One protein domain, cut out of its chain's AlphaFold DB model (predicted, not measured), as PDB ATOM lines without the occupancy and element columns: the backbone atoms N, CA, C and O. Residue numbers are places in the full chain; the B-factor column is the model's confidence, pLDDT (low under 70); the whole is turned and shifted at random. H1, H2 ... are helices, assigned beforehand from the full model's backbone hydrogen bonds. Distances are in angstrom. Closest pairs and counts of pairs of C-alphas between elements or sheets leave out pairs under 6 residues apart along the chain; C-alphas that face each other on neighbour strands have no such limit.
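What this domain is: This is residues 55 to 159 and 211 to 233 of the 240 residues of an uncharacterized protein of Deltaproteobacteria bacterium (UniProt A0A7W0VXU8). H5 lies in the middle of a cluster of crossed helices, with the longest helix, H8, crossing it on one side and H4 and H7 toward the other. H2 and H3 pack on H4, and the small H6 packs loosely on H7. The 128 printed residues have eight named helices, H1 to H8 in order, and no named strand: the class is all helix. The whole is compact, with a radius of gyration of the C-alphas of 13.7 A and spans of 41 by 38 by 30 A.

How they stand to each other: H1, residues 55 to 58, only just touches H5, residues 106 to 117, with 3 pairs of C-alphas within 8 A, the closest those of Phe 57 and Met 108. H2, residues 63 to 72, touches H4, residues 91 to 101, at a steep tilt of 42 degrees, opposite ways; the closest C-alphas, of Gln 67 and Ala 92, are 5.2 A apart. H3, residues 80 to 83, touches H4, the closest C-alphas being those of Leu 81 and Ala 91, 5.9 A. H4 is the hub, touching four helices, among them H7, residues 152 to 159, at a shallow tilt of 31 degrees, the same way; the closest C-alphas are those of Ala 98 and Gln 157, 5.2 A. H6, residues 128 to 132, only just touches H7, with 3 pairs within 8 A, the closest C-alphas those of Ile 131 and Leu 152. H8, residues 214 to 231, touches H5 with residues 217 to 225 alone, at a steep tilt of 45 degrees, opposite ways; the closest C-alphas are those of Val 111 and Thr 222, 6.0 A. Every O i to N i+4 pair is within hydrogen-bond range in H2, H4, H5, H6, H7 and H8; H1 and H3 are too short for one.

Where its parts are: H1 begins at C-alpha 55, (32.505, 43.668, 5.760). H4 measures 15.3 A, H5 16.5 A and H8 26.2 A, ending at C-alpha 231, (35.025, 29.749, -5.506).

The domain as a whole: Residues 160 to 210 are not printed; C-alphas 159 and 211 are 23.7 A apart across the cut. The link from H6 to H7, residues 133 to 151, is long. Residue 142 alone has pLDDT under 70.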
ATOM      1  N   THR A  55      31.941  44.996   5.454       89.62
ATOM      2  CA  THR A  55      32.505  43.668   5.760       89.62
ATOM      3  C   THR A  55      33.810  43.410   5.011       89.62
ATOM      4  O   THR A  55      34.750  42.861   5.587       89.62
ATOM      5  N   LEU A  56      33.938  43.919   3.782       89.31
ATOM      6  CA  LEU A  56      35.172  43.839   2.997       89.31
ATOM      7  C   LEU A  56      36.277  44.759   3.528       89.31
ATOM      8  O   LEU A  56      37.409  44.666   3.079       89.31
ATOM      9  N   PHE A  57      35.999  45.619   4.511       88.81
ATOM     10  CA  PHE A  57      37.018  46.384   5.234       88.81
ATOM     11  C   PHE A  57      37.376  45.778   6.593       88.81
ATOM     12  O   PHE A  57      38.405  46.152   7.151       88.81
ATOM     13  N   THR A  58      36.555  44.882   7.143       80.38
ATOM     14  CA  THR A  58      36.626  44.472   8.559       80.38
ATOM     15  C   THR A  58      36.751  42.965   8.795       80.38
ATOM     16  O   THR A  58      36.976  42.574   9.937       80.38
ATOM     17  N   GLY A  59      36.654  42.130   7.755       80.81
ATOM     18  CA  GLY A  59      36.910  40.684   7.836       80.81
ATOM     19  C   GLY A  59      38.399  40.299   7.833       80.81
ATOM     20  O   GLY A  59      39.279  41.162   7.886       80.81
ATOM     21  N   ASP A  60      38.673  38.993   7.761       85.94
ATOM     22  CA  ASP A  60      40.026  38.425   7.801       85.94
ATOM     23  C   ASP A  60      40.269  37.419   6.664       85.94
ATOM     24  O   ASP A  60      39.355  36.776   6.145       85.94
ATOM     25  N   MET A  61      41.538  37.274   6.299       92.62
ATOM     26  CA  MET A  61      42.043  36.291   5.345       92.62
ATOM     27  C   MET A  61      43.422  35.885   5.854       92.62
ATOM     28  O   MET A  61      44.287  36.739   6.056       92.62
ATOM     29  N   ASP A  62      43.621  34.608   6.156       95.81
ATOM     30  CA  ASP A  62      44.882  34.186   6.750       95.81
ATOM     31  C   ASP A  62      46.026  34.143   5.722       95.81
ATOM     32  O   ASP A  62      45.877  34.443   4.535       95.81
ATOM     33  N   VAL A  63      47.222  33.834   6.216       97.94
ATOM     34  CA  VAL A  63      48.446  33.838   5.409       97.94
ATOM     35  C   VAL A  63      48.404  32.757   4.333       97.94
ATOM     36  O   VAL A  63      48.923  32.989   3.245       97.94
ATOM     37  N   GLU A  64      47.794  31.607   4.623       97.81
ATOM     38  CA  GLU A  64      47.662  30.503   3.674       97.81
ATOM     39  C   GLU A  64      46.719  30.899   2.541       97.81
ATOM     40  O   GLU A  64      47.096  30.802   1.379       97.81
ATOM     41  N   ALA A  65      45.562  31.475   2.865       97.81
ATOM     42  CA  ALA A  65      44.616  31.980   1.884       97.81
ATOM     43  C   ALA A  65      45.223  33.076   0.994       97.81
ATOM     44  O   ALA A  65      45.078  33.034  -0.229       97.81
ATOM     45  N   VAL A  66      45.937  34.051   1.575       98.50
ATOM     46  CA  VAL A  66      46.628  35.085   0.783       98.50
ATOM     47  C   VAL A  66      47.735  34.468  -0.075       98.50
ATOM     48  O   VAL A  66      47.900  34.879  -1.221       98.50
ATOM     49  N   GLN A  67      48.485  33.488   0.434       98.69
ATOM     50  CA  GLN A  67      49.497  32.797  -0.365       98.69
ATOM     51  C   GLN A  67      48.850  32.055  -1.540       98.69
ATOM     52  O   GLN A  67      49.284  32.265  -2.666       98.69
ATOM     53  N   SER A  68      47.789  31.275  -1.315       98.12
ATOM     54  CA  SER A  68      47.040  30.581  -2.372       98.12
ATOM     55  C   SER A  68      46.492  31.549  -3.420       98.12
ATOM     56  O   SER A  68      46.620  31.304  -4.616       98.12
ATOM     57  N   PHE A  69      45.986  32.710  -2.994       98.25
ATOM     58  CA  PHE A  69      45.554  33.765  -3.911       98.25
ATOM     59  C   PHE A  69      46.700  34.289  -4.795       98.25
ATOM     60  O   PHE A  69      46.497  34.590  -5.967       98.25
ATOM     61  N   LEU A  70      47.914  34.430  -4.252       98.62
ATOM     62  CA  LEU A  70      49.080  34.847  -5.038       98.62
ATOM     63  C   LEU A  70      49.593  33.726  -5.958       98.62
ATOM     64  O   LEU A  70      50.184  34.024  -6.996       98.62
ATOM     65  N   GLU A  71      49.396  32.462  -5.582       98.38
ATOM     66  CA  GLU A  71      49.804  31.295  -6.369       98.38
ATOM     67  C   GLU A  71      48.916  31.073  -7.601       98.38
ATOM     68  O   GLU A  71      49.454  30.800  -8.672       98.38
ATOM     69  N   ASP A  72      47.594  31.229  -7.466       96.50
ATOM     70  CA  ASP A  72      46.630  30.850  -8.514       96.50
ATOM     71  C   ASP A  72      45.508  31.876  -8.736       96.50
ATOM     72  O   ASP A  72      44.394  31.534  -9.109       96.50
ATOM     73  N   GLY A  73      45.779  33.156  -8.471       95.38
ATOM     74  CA  GLY A  73      44.780  34.223  -8.538       95.38
ATOM     75  C   GLY A  73      44.039  34.345  -9.884       95.38
ATOM     76  O   GLY A  73      44.394  33.723 -10.889       95.38
ATOM     77  N   PRO A  74      43.052  35.256  -9.979       95.19
ATOM     78  CA  PRO A  74      42.071  35.317 -11.075       95.19
ATOM     79  C   PRO A  74      42.626  35.725 -12.456       95.19
ATOM     80  O   PRO A  74      41.862  36.033 -13.371       95.19
ATOM     81  N   TYR A  75      43.947  35.757 -12.615       95.25
ATOM     82  CA  TYR A  75      44.658  36.067 -13.851       95.25
ATOM     83  C   TYR A  75      45.174  34.814 -14.574       95.25
ATOM     84  O   TYR A  75      45.864  34.944 -15.589       95.25
ATOM     85  N   ASN A  76      44.851  33.611 -14.074       88.38
ATOM     86  CA  ASN A  76      45.307  32.327 -14.626       88.38
ATOM     87  C   ASN A  76      46.843  32.263 -14.740       88.38
ATOM     88  O   ASN A  76      47.411  31.781 -15.724       88.38
ATOM     89  N   ASN A  77      47.522  32.864 -13.763       93.50
ATOM     90  CA  ASN A  77      48.967  32.885 -13.660       93.50
ATOM     91  C   ASN A  77      49.402  33.086 -12.208       93.50
ATOM     92  O   ASN A  77      48.711  33.715 -11.408       93.50
ATOM     93  N   ARG A  78      50.598  32.578 -11.909       98.00
ATOM     94  CA  ARG A  78      51.249  32.759 -10.618       98.00
ATOM     95  C   ARG A  78      51.820  34.167 -10.494       98.00
ATOM     96  O   ARG A  78      52.669  34.564 -11.300       98.00
ATOM     97  N   SER A  79      51.441  34.877  -9.435       98.56
ATOM     98  CA  SER A  79      52.000  36.189  -9.116       98.56
ATOM     99  C   SER A  79      53.479  36.085  -8.734       98.56
ATOM    100  O   SER A  79      53.901  35.209  -7.979       98.56
ATOM    101  N   TRP A  80      54.283  37.050  -9.164       98.38
ATOM    102  CA  TRP A  80      55.661  37.245  -8.728       98.38
ATOM    103  C   TRP A  80      55.744  37.419  -7.205       98.38
ATOM    104  O   TRP A  80      56.693  36.940  -6.577       98.38
ATOM    105  N   LEU A  81      54.726  38.044  -6.598       98.56
ATOM    106  CA  LEU A  81      54.648  38.213  -5.149       98.56
ATOM    107  C   LEU A  81      54.613  36.877  -4.400       98.56
ATOM    108  O   LEU A  81      55.094  36.823  -3.271       98.56
ATOM    109  N   ALA A  82      54.131  35.797  -5.020       98.56
ATOM    110  CA  ALA A  82      54.049  34.482  -4.391       98.56
ATOM    111  C   ALA A  82      55.428  33.922  -3.982       98.56
ATOM    112  O   ALA A  82      55.525  33.127  -3.053       98.56
ATOM    113  N   SER A  83      56.513  34.354  -4.639       98.06
ATOM    114  CA  SER A  83      57.901  34.032  -4.246       98.06
ATOM    115  C   SER A  83      58.654  35.198  -3.612       98.06
ATOM    116  O   SER A  83      59.817  35.041  -3.239       98.06
ATOM    117  N   TYR A  84      58.051  36.383  -3.539       98.19
ATOM    118  CA  TYR A  84      58.740  37.565  -3.052       98.19
ATOM    119  C   TYR A  84      58.773  37.596  -1.524       98.19
ATOM    120  O   TYR A  84      57.790  37.278  -0.852       98.19
ATOM    121  N   THR A  85      59.908  38.026  -0.976       98.19
ATOM    122  CA  THR A  85      60.079  38.230   0.462       98.19
ATOM    123  C   THR A  85      60.153  39.711   0.798       98.19
ATOM    124  O   THR A  85      60.894  40.461   0.159       98.19
ATOM    125  N   VAL A  86      59.453  40.108   1.853       98.00
ATOM    126  CA  VAL A  86      59.443  41.456   2.419       98.00
ATOM    127  C   VAL A  86      60.063  41.367   3.808       98.00
ATOM    128  O   VAL A  86      59.515  40.695   4.674       98.00
ATOM    129  N   ASP A  87      61.228  41.984   4.007       95.50
ATOM    130  CA  ASP A  87      61.948  42.004   5.292       95.50
ATOM    131  C   ASP A  87      62.113  40.616   5.951       95.50
ATOM    132  O   ASP A  87      62.012  40.455   7.165       95.50
ATOM    133  N   GLY A  88      62.371  39.590   5.132       96.94
ATOM    134  CA  GLY A  88      62.620  38.217   5.585       96.94
ATOM    135  C   GLY A  88      61.380  37.333   5.758       96.94
ATOM    136  O   GLY A  88      61.540  36.152   6.053       96.94
ATOM    137  N   VAL A  89      60.166  37.848   5.534       98.56
ATOM    138  CA  VAL A  89      58.925  37.045   5.494       98.56
ATOM    139  C   VAL A  89      58.340  36.994   4.082       98.56
ATOM    140  O   VAL A  89      58.727  37.793   3.232       98.56
ATOM    141  N   SER A  90      57.413  36.073   3.794       98.81
ATOM    142  CA  SER A  90      56.715  36.053   2.497       98.81
ATOM    143  C   SER A  90      55.878  37.322   2.286       98.81
ATOM    144  O   SER A  90      55.425  37.951   3.248       98.81
ATOM    145  N   ALA A  91      55.626  37.697   1.028       98.69
ATOM    146  CA  ALA A  91      54.720  38.802   0.712       98.69
ATOM    147  C   ALA A  91      53.320  38.576   1.311       98.69
ATOM    148  O   ALA A  91      52.758  39.508   1.883       98.69
ATOM    149  N   ALA A  92      52.801  37.342   1.269       98.75
ATOM    150  CA  ALA A  92      51.532  36.978   1.901       98.75
ATOM    151  C   ALA A  92      51.522  37.300   3.403       98.75
ATOM    152  O   ALA A  92      50.618  37.979   3.894       98.75
ATOM    153  N   GLN A  93      52.574  36.904   4.128       98.75
ATOM    154  CA  GLN A  93      52.708  37.208   5.551       98.75
ATOM    155  C   GLN A  93      52.792  38.718   5.810       98.75
ATOM    156  O   GLN A  93      52.166  39.218   6.744       98.75
ATOM    157  N   ALA A  94      53.542  39.461   4.993       98.75
ATOM    158  CA  ALA A  94      53.659  40.911   5.129       98.75
ATOM    159  C   ALA A  94      52.320  41.633   4.893       98.75
ATOM    160  O   ALA A  94      51.983  42.553   5.644       98.75
ATOM    161  N   ILE A  95      51.540  41.190   3.901       98.69
ATOM    162  CA  ILE A  95      50.195  41.707   3.604       98.69
ATOM    163  C   ILE A  95      49.273  41.485   4.804       98.69
ATOM    164  O   ILE A  95      48.676  42.445   5.296       98.69
ATOM    165  N   VAL A  96      49.205  40.255   5.322       98.19
ATOM    166  CA  VAL A  96      48.361  39.912   6.478       98.19
ATOM    167  C   VAL A  96      48.791  40.674   7.734       98.19
ATOM    168  O   VAL A  96      47.945  41.192   8.461       98.19
ATOM    169  N   ASN A  97      50.097  40.821   7.975       98.19
ATOM    170  CA  ASN A  97      50.608  41.588   9.114       98.19
ATOM    171  C   ASN A  97      50.180  43.059   9.050       98.19
ATOM    172  O   ASN A  97      49.715  43.607  10.050       98.19
ATOM    173  N   ALA A  98      50.314  43.705   7.888       98.25
ATOM    174  CA  ALA A  98      49.903  45.097   7.709       98.25
ATOM    175  C   ALA A  98      48.383  45.270   7.831       98.25
ATOM    176  O   ALA A  98      47.918  46.178   8.520       98.25
ATOM    177  N   ALA A  99      47.616  44.375   7.211       97.69
ATOM    178  CA  ALA A  99      46.161  44.326   7.294       97.69
ATOM    179  C   ALA A  99      45.671  44.245   8.749       97.69
ATOM    180  O   ALA A  99      44.943  45.125   9.218       97.69
ATOM    181  N   ARG A 100      46.150  43.247   9.502       96.50
ATOM    182  CA  ARG A 100      45.761  43.023  10.902       96.50
ATOM    183  C   ARG A 100      46.198  44.163  11.818       96.50
ATOM    184  O   ARG A 100      45.404  44.599  12.649       96.50
ATOM    185  N   ALA A 101      47.404  44.707  11.628       97.25
ATOM    186  CA  ALA A 101      47.899  45.839  12.416       97.25
ATOM    187  C   ALA A 101      46.993  47.081  12.324       97.25
ATOM    188  O   ALA A 101      46.888  47.837  13.290       97.25
ATOM    189  N   HIS A 102      46.313  47.278  11.188       97.12
ATOM    190  CA  HIS A 102      45.429  48.427  10.961       97.12
ATOM    191  C   HIS A 102      43.949  48.059  10.855       97.12
ATOM    192  O   HIS A 102      43.158  48.919  10.490       97.12
ATOM    193  N   ARG A 103      43.541  46.830  11.207       95.88
ATOM    194  CA  ARG A 103      42.138  46.370  11.128       95.88
ATOM    195  C   ARG A 103      41.513  46.647   9.750       95.88
ATOM    196  O   ARG A 103      40.466  47.296   9.653       95.88
ATOM    197  N   ILE A 104      42.216  46.213   8.705       96.69
ATOM    198  CA  ILE A 104      41.759  46.213   7.314       96.69
ATOM    199  C   ILE A 104      41.787  44.779   6.797       96.69
ATOM    200  O   ILE A 104      42.734  44.055   7.076       96.69
ATOM    201  N   HIS A 105      40.785  44.385   6.018       95.94
ATOM    202  CA  HIS A 105      40.757  43.075   5.372       95.94
ATOM    203  C   HIS A 105      41.936  42.918   4.381       95.94
ATOM    204  O   HIS A 105      42.110  43.784   3.517       95.94
ATOM    205  N   PRO A 106      42.719  41.818   4.414       97.75
ATOM    206  CA  PRO A 106      43.858  41.617   3.505       97.75
ATOM    207  C   PRO A 106      43.503  41.715   2.014       97.75
ATOM    208  O   PRO A 106      44.230  42.353   1.254       97.75
ATOM    209  N   LEU A 107      42.344  41.182   1.607       97.25
ATOM    210  CA  LEU A 107      41.784  41.352   0.256       97.25
ATOM    211  C   LEU A 107      41.762  42.812  -0.230       97.25
ATOM    212  O   LEU A 107      42.084  43.063  -1.387       97.25
ATOM    213  N   MET A 108      41.487  43.800   0.631       97.50
ATOM    214  CA  MET A 108      41.516  45.206   0.206       97.50
ATOM    215  C   MET A 108      42.925  45.715  -0.091       97.50
ATOM    216  O   MET A 108      43.084  46.558  -0.971       97.50
ATOM    217  N   LEU A 109      43.962  45.197   0.574       98.25
ATOM    218  CA  LEU A 109      45.343  45.499   0.184       98.25
ATOM    219  C   LEU A 109      45.685  44.873  -1.168       98.25
ATOM    220  O   LEU A 109      46.332  45.537  -1.974       98.25
ATOM    221  N   LEU A 110      45.213  43.650  -1.446       98.62
ATOM    222  CA  LEU A 110      45.380  43.014  -2.758       98.62
ATOM    223  C   LEU A 110      44.724  43.856  -3.859       98.62
ATOM    224  O   LEU A 110      45.386  44.229  -4.825       98.62
ATOM    225  N   VAL A 111      43.455  44.234  -3.671       98.25
ATOM    226  CA  VAL A 111      42.714  45.091  -4.609       98.25
ATOM    227  C   VAL A 111      43.447  46.411  -4.831       98.25
ATOM    228  O   VAL A 111      43.662  46.808  -5.971       98.25
ATOM    229  N   ARG A 112      43.852  47.109  -3.762       97.56
ATOM    230  CA  ARG A 112      44.512  48.414  -3.905       97.56
ATOM    231  C   ARG A 112      45.873  48.306  -4.577       97.56
ATOM    232  O   ARG A 112      46.156  49.134  -5.431       97.56
ATOM    233  N   MET A 113      46.678  47.289  -4.273       97.81
ATOM    234  CA  MET A 113      47.949  47.081  -4.979       97.81
ATOM    235  C   MET A 113      47.750  46.807  -6.471       97.81
ATOM    236  O   MET A 113      48.561  47.230  -7.296       97.81
ATOM    237  N   GLN A 114      46.668  46.121  -6.837       98.12
ATOM    238  CA  GLN A 114      46.340  45.927  -8.241       98.12
ATOM    239  C   GLN A 114      45.865  47.222  -8.906       98.12
ATOM    240  O   GLN A 114      46.331  47.555  -9.991       98.12
ATOM    241  N   VAL A 115      44.978  47.976  -8.257       96.75
ATOM    242  CA  VAL A 115      44.486  49.259  -8.781       96.75
ATOM    243  C   VAL A 115      45.641  50.237  -9.003       96.75
ATOM    244  O   VAL A 115      45.726  50.824 -10.074       96.75
ATOM    245  N   GLU A 116      46.532  50.384  -8.021       94.94
ATOM    246  CA  GLU A 116      47.590  51.407  -8.014       94.94
ATOM    247  C   GLU A 116      48.805  51.046  -8.872       94.94
ATOM    248  O   GLU A 116      49.523  51.924  -9.339       94.94
ATOM    249  N   ALA A 117      49.087  49.753  -9.035       95.06
ATOM    250  CA  ALA A 117      50.371  49.318  -9.576       95.06
ATOM    251  C   ALA A 117      50.284  48.075 -10.469       95.06
ATOM    252  O   ALA A 117      51.318  47.585 -10.916       95.06
ATOM    253  N   SER A 118      49.095  47.508 -10.692       96.06
ATOM    254  CA  SER A 118      48.907  46.196 -11.336       96.06
ATOM    255  C   SER A 118      49.804  45.102 -10.744       96.06
ATOM    256  O   SER A 118      50.229  44.180 -11.444       96.06
ATOM    257  N   LEU A 119      50.155  45.225  -9.457       96.06
ATOM    258  CA  LEU A 119      51.242  44.455  -8.856       96.06
ATOM    259  C   LEU A 119      50.878  42.980  -8.648       96.06
ATOM    260  O   LEU A 119      51.754  42.124  -8.744       96.06
ATOM    261  N   ILE A 120      49.602  42.684  -8.391       98.06
ATOM    262  CA  ILE A 120      49.118  41.322  -8.148       98.06
ATOM    263  C   ILE A 120      49.259  40.471  -9.411       98.06
ATOM    264  O   ILE A 120      49.774  39.360  -9.338       98.06
ATOM    265  N   SER A 121      48.890  41.021 -10.568       97.25
ATOM    266  CA  SER A 121      48.933  40.333 -11.871       97.25
ATOM    267  C   SER A 121      50.337  40.101 -12.456       97.25
ATOM    268  O   SER A 121      50.482  39.436 -13.481       97.25
ATOM    269  N   LYS A 122      51.403  40.662 -11.865       97.06
ATOM    270  CA  LYS A 122      52.754  40.542 -12.440       97.06
ATOM    271  C   LYS A 122      53.307  39.141 -12.247       97.06
ATOM    272  O   LYS A 122      53.424  38.695 -11.119       97.06
ATOM    273  N   THR A 123      53.757  38.505 -13.326       96.88
ATOM    274  CA  THR A 123      54.415  37.182 -13.305       96.88
ATOM    275  C   THR A 123      55.940  37.267 -13.221       96.88
ATOM    276  O   THR A 123      56.610  36.345 -12.757       96.88
ATOM    277  N   VAL A 124      56.508  38.398 -13.647       95.81
ATOM    278  CA  VAL A 124      57.940  38.712 -13.582       95.81
ATOM    279  C   VAL A 124      58.190  39.850 -12.603       95.81
ATOM    280  O   VAL A 124      57.271  40.597 -12.264       95.81
ATOM    281  N   LYS A 125      59.446  40.006 -12.165       95.62
ATOM    282  CA  LYS A 125      59.823  41.078 -11.241       95.62
ATOM    283  C   LYS A 125      59.411  42.447 -11.821       95.62
ATOM    284  O   LYS A 125      59.939  42.826 -12.866       95.62
ATOM    285  N   PRO A 126      58.532  43.197 -11.141       94.06
ATOM    286  CA  PRO A 126      58.161  44.542 -11.552       94.06
ATOM    287  C   PRO A 126      59.312  45.527 -11.334       94.06
ATOM    288  O   PRO A 126      60.217  45.284 -10.529       94.06
ATOM    289  N   SER A 127      59.249  46.669 -12.020       92.94
ATOM    290  CA  SER A 127      60.196  47.766 -11.808       92.94
ATOM    291  C   SER A 127      60.241  48.204 -10.341       92.94
ATOM    292  O   SER A 127      59.256  48.133  -9.595       92.94
ATOM    293  N   THR A 128      61.407  48.690  -9.919       91.94
ATOM    294  CA  THR A 128      61.615  49.161  -8.542       91.94
ATOM    295  C   THR A 128      60.663  50.309  -8.198       91.94
ATOM    296  O   THR A 128      60.176  50.385  -7.071       91.94
ATOM    297  N   THR A 129      60.343  51.170  -9.170       88.75
ATOM    298  CA  THR A 129      59.365  52.259  -9.032       88.75
ATOM    299  C   THR A 129      57.987  51.735  -8.636       88.75
ATOM    300  O   THR A 129      57.426  52.195  -7.642       88.75
ATOM    301  N   ARG A 130      57.487  50.710  -9.335       91.81
ATOM    302  CA  ARG A 130      56.184  50.088  -9.061       91.81
ATOM    303  C   ARG A 130      56.123  49.466  -7.664       91.81
ATOM    304  O   ARG A 130      55.149  49.662  -6.948       91.81
ATOM    305  N   ILE A 131      57.188  48.788  -7.227       94.69
ATOM    306  CA  ILE A 131      57.279  48.239  -5.859       94.69
ATOM    307  C   ILE A 131      57.307  49.368  -4.819       94.69
ATOM    308  O   ILE A 131      56.659  49.290  -3.776       94.69
ATOM    309  N   ASN A 132      58.053  50.438  -5.102       93.75
ATOM    310  CA  ASN A 132      58.219  51.564  -4.189       93.75
ATOM    311  C   ASN A 132      56.962  52.421  -4.018       93.75
ATOM    312  O   ASN A 132      56.867  53.119  -3.011       93.75
ATOM    313  N   ALA A 133      56.034  52.357  -4.971       92.75
ATOM    314  CA  ALA A 133      54.784  53.107  -4.999       92.75
ATOM    315  C   ALA A 133      53.548  52.187  -5.050       92.75
ATOM    316  O   ALA A 133      52.490  52.615  -5.496       92.75
ATOM    317  N   ALA A 134      53.666  50.937  -4.585       95.62
ATOM    318  CA  ALA A 134      52.651  49.890  -4.749       95.62
ATOM    319  C   ALA A 134      51.240  50.251  -4.245       95.62
ATOM    320  O   ALA A 134      50.275  49.606  -4.640       95.62
ATOM    321  N   LEU A 135      51.114  51.237  -3.352       95.81
ATOM    322  CA  LEU A 135      49.842  51.733  -2.823       95.81
ATOM    323  C   LEU A 135      49.698  53.261  -2.973       95.81
ATOM    324  O   LEU A 135      48.864  53.870  -2.305       95.81
ATOM    325  N   GLY A 136      50.525  53.902  -3.809       91.56
ATOM    326  CA  GLY A 136      50.494  55.349  -4.068       91.56
ATOM    327  C   GLY A 136      50.955  56.226  -2.894       91.56
ATOM    328  O   GLY A 136      50.904  57.457  -2.952       91.56
ATOM    329  N   CYS A 137      51.429  55.626  -1.801       92.12
ATOM    330  CA  CYS A 137      51.811  56.372  -0.612       92.12
ATOM    331  C   CYS A 137      53.049  57.238  -0.857       92.12
ATOM    332  O   CYS A 137      54.113  56.742  -1.227       92.12
ATOM    333  N   GLY A 138      52.915  58.537  -0.577       86.19
ATOM    334  CA  GLY A 138      53.994  59.508  -0.729       86.19
ATOM    335  C   GLY A 138      54.226  59.981  -2.162       86.19
ATOM    336  O   GLY A 138      55.236  60.645  -2.380       86.19
ATOM    337  N   CYS A 139      53.328  59.675  -3.100       86.69
ATOM    338  CA  CYS A 139      53.398  60.070  -4.509       86.69
ATOM    339  C   CYS A 139      52.283  61.082  -4.837       86.69
ATOM    340  O   CYS A 139      51.205  60.675  -5.257       86.69
ATOM    341  N   PRO A 140      52.473  62.389  -4.577       81.81
ATOM    342  CA  PRO A 140      51.480  63.394  -4.948       81.81
ATOM    343  C   PRO A 140      51.417  63.580  -6.471       81.81
ATOM    344  O   PRO A 140      52.451  63.549  -7.139       81.81
ATOM    345  N   ASP A 141      50.222  63.859  -6.995       74.38
ATOM    346  CA  ASP A 141      50.009  64.158  -8.415       74.38
ATOM    347  C   ASP A 141      50.955  65.270  -8.908       74.38
ATOM    348  O   ASP A 141      51.061  66.338  -8.297       74.38
ATOM    349  N   GLY A 142      51.648  65.024 -10.026       67.12
ATOM    350  CA  GLY A 142      52.578  65.983 -10.640       67.12
ATOM    351  C   GLY A 142      53.894  66.199  -9.878       67.12
ATOM    352  O   GLY A 142      54.653  67.103 -10.230       67.12
ATOM    353  N   GLY A 143      54.174  65.398  -8.843       74.50
ATOM    354  CA  GLY A 143      55.407  65.444  -8.058       74.50
ATOM    355  C   GLY A 143      56.131  64.097  -7.975       74.50
ATOM    356  O   GLY A 143      55.640  63.064  -8.414       74.50
ATOM    357  N   GLY A 144      57.331  64.103  -7.389       78.56
ATOM    358  CA  GLY A 144      58.099  62.879  -7.147       78.56
ATOM    359  C   GLY A 144      57.660  62.138  -5.879       78.56
ATOM    360  O   GLY A 144      57.275  62.754  -4.885       78.56
ATOM    361  N   CYS A 145      57.802  60.811  -5.878       83.81
ATOM    362  CA  CYS A 145      57.507  59.977  -4.713       83.81
ATOM    363  C   CYS A 145      58.536  60.143  -3.577       83.81
ATOM    364  O   CYS A 145      59.750  59.963  -3.765       83.81
ATOM    365  N   SER A 146      58.034  60.405  -2.369       88.19
ATOM    366  CA  SER A 146      58.813  60.537  -1.136       88.19
ATOM    367  C   SER A 146      59.562  59.251  -0.783       88.19
ATOM    368  O   SER A 146      58.995  58.159  -0.748       88.19
ATOM    369  N   ALA A 147      60.847  59.392  -0.445       89.31
ATOM    370  CA  ALA A 147      61.692  58.275  -0.029       89.31
ATOM    371  C   ALA A 147      61.210  57.588   1.260       89.31
ATOM    372  O   ALA A 147      61.465  56.402   1.442       89.31
ATOM    373  N   ALA A 148      60.469  58.304   2.114       91.56
ATOM    374  CA  ALA A 148      59.977  57.801   3.398       91.56
ATOM    375  C   ALA A 148      58.952  56.659   3.278       91.56
ATOM    376  O   ALA A 148      58.639  56.027   4.282       91.56
ATOM    377  N   TYR A 149      58.427  56.407   2.075       92.38
ATOM    378  CA  TYR A 149      57.439  55.359   1.819       92.38
ATOM    379  C   TYR A 149      57.932  54.299   0.825       92.38
ATOM    380  O   TYR A 149      57.157  53.435   0.427       92.38
ATOM    381  N   ARG A 150      59.203  54.340   0.398       93.75
ATOM    382  CA  ARG A 150      59.714  53.433  -0.639       93.75
ATOM    383  C   ARG A 150      59.883  52.010  -0.116       93.75
ATOM    384  O   ARG A 150      60.614  51.777   0.840       93.75
ATOM    385  N   GLY A 151      59.263  51.070  -0.813       95.19
ATOM    386  CA  GLY A 151      59.384  49.634  -0.587       95.19
ATOM    387  C   GLY A 151      58.068  49.029  -0.119       95.19
ATOM    388  O   GLY A 151      57.261  49.690   0.539       95.19
ATOM    389  N   LEU A 152      57.853  47.755  -0.453       97.50
ATOM    390  CA  LEU A 152      56.557  47.106  -0.253       97.50
ATOM    391  C   LEU A 152      56.116  47.104   1.219       97.50
ATOM    392  O   LEU A 152      54.952  47.369   1.495       97.50
ATOM    393  N   ALA A 153      57.035  46.904   2.171       97.81
ATOM    394  CA  ALA A 153      56.727  46.955   3.604       97.81
ATOM    395  C   ALA A 153      56.095  48.295   4.024       97.81
ATOM    396  O   ALA A 153      55.050  48.330   4.677       97.81
ATOM    397  N   LEU A 154      56.706  49.411   3.610       97.81
ATOM    398  CA  LEU A 154      56.242  50.756   3.949       97.81
ATOM    399  C   LEU A 154      54.950  51.113   3.212       97.81
ATOM    400  O   LEU A 154      54.060  51.723   3.807       97.81
ATOM    401  N   GLN A 155      54.816  50.693   1.951       98.12
ATOM    402  CA  GLN A 155      53.586  50.863   1.181       98.12
ATOM    403  C   GLN A 155      52.418  50.115   1.834       98.12
ATOM    404  O   GLN A 155      51.372  50.722   2.048       98.12
ATOM    405  N   LEU A 156      52.601  48.849   2.232       98.56
ATOM    406  CA  LEU A 156      51.568  48.044   2.899       98.56
ATOM    407  C   LEU A 156      51.090  48.701   4.200       98.56
ATOM    408  O   LEU A 156      49.888  48.883   4.399       98.56
ATOM    409  N   GLN A 157      52.025  49.115   5.061       98.12
ATOM    410  CA  GLN A 157      51.698  49.802   6.313       98.12
ATOM    411  C   GLN A 157      50.961  51.120   6.067       98.12
ATOM    412  O   GLN A 157      49.971  51.423   6.734       98.12
ATOM    413  N   CYS A 158      51.427  51.909   5.102       97.69
ATOM    414  CA  CYS A 158      50.819  53.189   4.787       97.69
ATOM    415  C   CYS A 158      49.420  53.045   4.171       97.69
ATOM    416  O   CYS A 158      48.498  53.729   4.618       97.69
ATOM    417  N   GLY A 159      49.230  52.154   3.195       97.19
ATOM    418  CA  GLY A 159      47.935  51.948   2.548       97.19
ATOM    419  C   GLY A 159      46.890  51.402   3.521       97.19
ATOM    420  O   GLY A 159      45.783  51.941   3.590       97.19
ATOM    421  N   GLY A 211      34.403  52.538 -16.364       93.50
ATOM    422  CA  GLY A 211      35.137  51.868 -17.443       93.50
ATOM    423  C   GLY A 211      36.581  52.336 -17.638       93.50
ATOM    424  O   GLY A 211      37.193  51.985 -18.639       93.50
ATOM    425  N   ARG A 212      37.116  53.183 -16.746       92.88
ATOM    426  CA  ARG A 212      38.410  53.857 -16.952       92.88
ATOM    427  C   ARG A 212      39.339  53.860 -15.745       92.88
ATOM    428  O   ARG A 212      40.531  54.060 -15.929       92.88
ATOM    429  N   GLY A 213      38.827  53.711 -14.525       95.00
ATOM    430  CA  GLY A 213      39.653  53.807 -13.322       95.00
ATOM    431  C   GLY A 213      38.837  54.092 -12.066       95.00
ATOM    432  O   GLY A 213      37.662  53.738 -11.978       95.00
ATOM    433  N   GLY A 214      39.460  54.777 -11.104       96.00
ATOM    434  CA  GLY A 214      38.789  55.291  -9.909       96.00
ATOM    435  C   GLY A 214      38.037  54.218  -9.120       96.00
ATOM    436  O   GLY A 214      38.442  53.058  -9.055       96.00
ATOM    437  N   ASN A 215      36.913  54.606  -8.519       97.94
ATOM    438  CA  ASN A 215      36.086  53.684  -7.741       97.94
ATOM    439  C   ASN A 215      35.380  52.629  -8.600       97.94
ATOM    440  O   ASN A 215      35.037  51.572  -8.076       97.94
ATOM    441  N   TRP A 216      35.198  52.867  -9.903       97.38
ATOM    442  CA  TRP A 216      34.707  51.826 -10.804       97.38
ATOM    443  C   TRP A 216      35.699  50.665 -10.923       97.38
ATOM    444  O   TRP A 216      35.302  49.509 -10.803       97.38
ATOM    445  N   LEU A 217      36.990  50.965 -11.087       97.56
ATOM    446  CA  LEU A 217      38.026  49.935 -11.194       97.56
ATOM    447  C   LEU A 217      38.205  49.182  -9.870       97.56
ATOM    448  O   LEU A 217      38.316  47.960  -9.871       97.56
ATOM    449  N   VAL A 218      38.139  49.892  -8.735       97.75
ATOM    450  CA  VAL A 218      38.124  49.259  -7.404       97.75
ATOM    451  C   VAL A 218      36.970  48.267  -7.291       97.75
ATOM    452  O   VAL A 218      37.195  47.131  -6.881       97.75
ATOM    453  N   TRP A 219      35.751  48.663  -7.669       97.06
ATOM    454  CA  TRP A 219      34.590  47.770  -7.651       97.06
ATOM    455  C   TRP A 219      34.801  46.542  -8.541       97.06
ATOM    456  O   TRP A 219      34.594  45.422  -8.077       97.06
ATOM    457  N   ASN A 220      35.257  46.729  -9.784       96.62
ATOM    458  CA  ASN A 220      35.390  45.624 -10.735       96.62
ATOM    459  C   ASN A 220      36.458  44.610 -10.287       96.62
ATOM    460  O   ASN A 220      36.209  43.404 -10.288       96.62
ATOM    461  N   ILE A 221      37.614  45.094  -9.818       97.69
ATOM    462  CA  ILE A 221      38.682  44.244  -9.273       97.69
ATOM    463  C   ILE A 221      38.229  43.564  -7.978       97.69
ATOM    464  O   ILE A 221      38.461  42.370  -7.809       97.69
ATOM    465  N   THR A 222      37.526  44.269  -7.084       97.06
ATOM    466  CA  THR A 222      37.005  43.643  -5.855       97.06
ATOM    467  C   THR A 222      36.022  42.527  -6.195       97.06
ATOM    468  O   THR A 222      36.144  41.434  -5.653       97.06
ATOM    469  N   LYS A 223      35.100  42.753  -7.142       95.25
ATOM    470  CA  LYS A 223      34.168  41.722  -7.620       95.25
ATOM    471  C   LYS A 223      34.917  40.511  -8.184       95.25
ATOM    472  O   LYS A 223      34.556  39.381  -7.872       95.25
ATOM    473  N   LYS A 224      35.976  40.733  -8.973       95.62
ATOM    474  CA  LYS A 224      36.840  39.668  -9.514       95.62
ATOM    475  C   LYS A 224      37.484  38.852  -8.387       95.62
ATOM    476  O   LYS A 224      37.465  37.626  -8.430       95.62
ATOM    477  N   TYR A 225      38.032  39.532  -7.383       96.50
ATOM    478  CA  TYR A 225      38.819  38.909  -6.317       96.50
ATOM    479  C   TYR A 225      37.945  38.171  -5.313       96.50
ATOM    480  O   TYR A 225      38.302  37.072  -4.909       96.50
ATOM    481  N   VAL A 226      36.801  38.749  -4.937       94.94
ATOM    482  CA  VAL A 226      35.836  38.107  -4.038       94.94
ATOM    483  C   VAL A 226      35.299  36.831  -4.669       94.94
ATOM    484  O   VAL A 226      35.349  35.800  -4.020       94.94
ATOM    485  N   ARG A 227      34.881  36.862  -5.942       93.06
ATOM    486  CA  ARG A 227      34.388  35.655  -6.623       93.06
ATOM    487  C   ARG A 227      35.420  34.537  -6.636       93.06
ATOM    488  O   ARG A 227      35.109  33.425  -6.242       93.06
ATOM    489  N   PHE A 228      36.650  34.855  -7.032       94.38
ATOM    490  CA  PHE A 228      37.736  33.880  -7.005       94.38
ATOM    491  C   PHE A 228      37.967  33.329  -5.591       94.38
ATOM    492  O   PHE A 228      38.041  32.124  -5.396       94.38
ATOM    493  N   ALA A 229      38.034  34.205  -4.587       94.19
ATOM    494  CA  ALA A 229      38.262  33.789  -3.211       94.19
ATOM    495  C   ALA A 229      37.091  32.975  -2.625       94.19
ATOM    496  O   ALA A 229      37.319  32.139  -1.761       94.19
ATOM    497  N   GLU A 230      35.854  33.197  -3.071       92.31
ATOM    498  CA  GLU A 230      34.692  32.379  -2.706       92.31
ATOM    499  C   GLU A 230      34.726  31.008  -3.389       92.31
ATOM    500  O   GLU A 230      34.563  29.997  -2.707       92.31
ATOM    501  N   ASP A 231      34.970  30.976  -4.703       92.50
ATOM    502  CA  ASP A 231      35.025  29.749  -5.506       92.50
ATOM    503  C   ASP A 231      36.131  28.801  -4.997       92.50
ATOM    504  O   ASP A 231      35.919  27.591  -4.901       92.50
ATOM    505  N   GLU A 232      37.266  29.362  -4.569       93.62
ATOM    506  CA  GLU A 232      38.413  28.628  -4.017       93.62
ATOM    507  C   GLU A 232      38.368  28.456  -2.483       93.62
ATOM    508  O   GLU A 232      39.284  27.889  -1.885       93.62
ATOM    509  N   GLY A 233      37.325  28.951  -1.804       92.88
ATOM    510  CA  GLY A 233      37.179  28.811  -0.347       92.88
ATOM    511  C   GLY A 233      38.255  29.531   0.483       92.88
ATOM    512  O   GLY A 233      38.578  29.102   1.588       92.88
TER     513      GLY A 233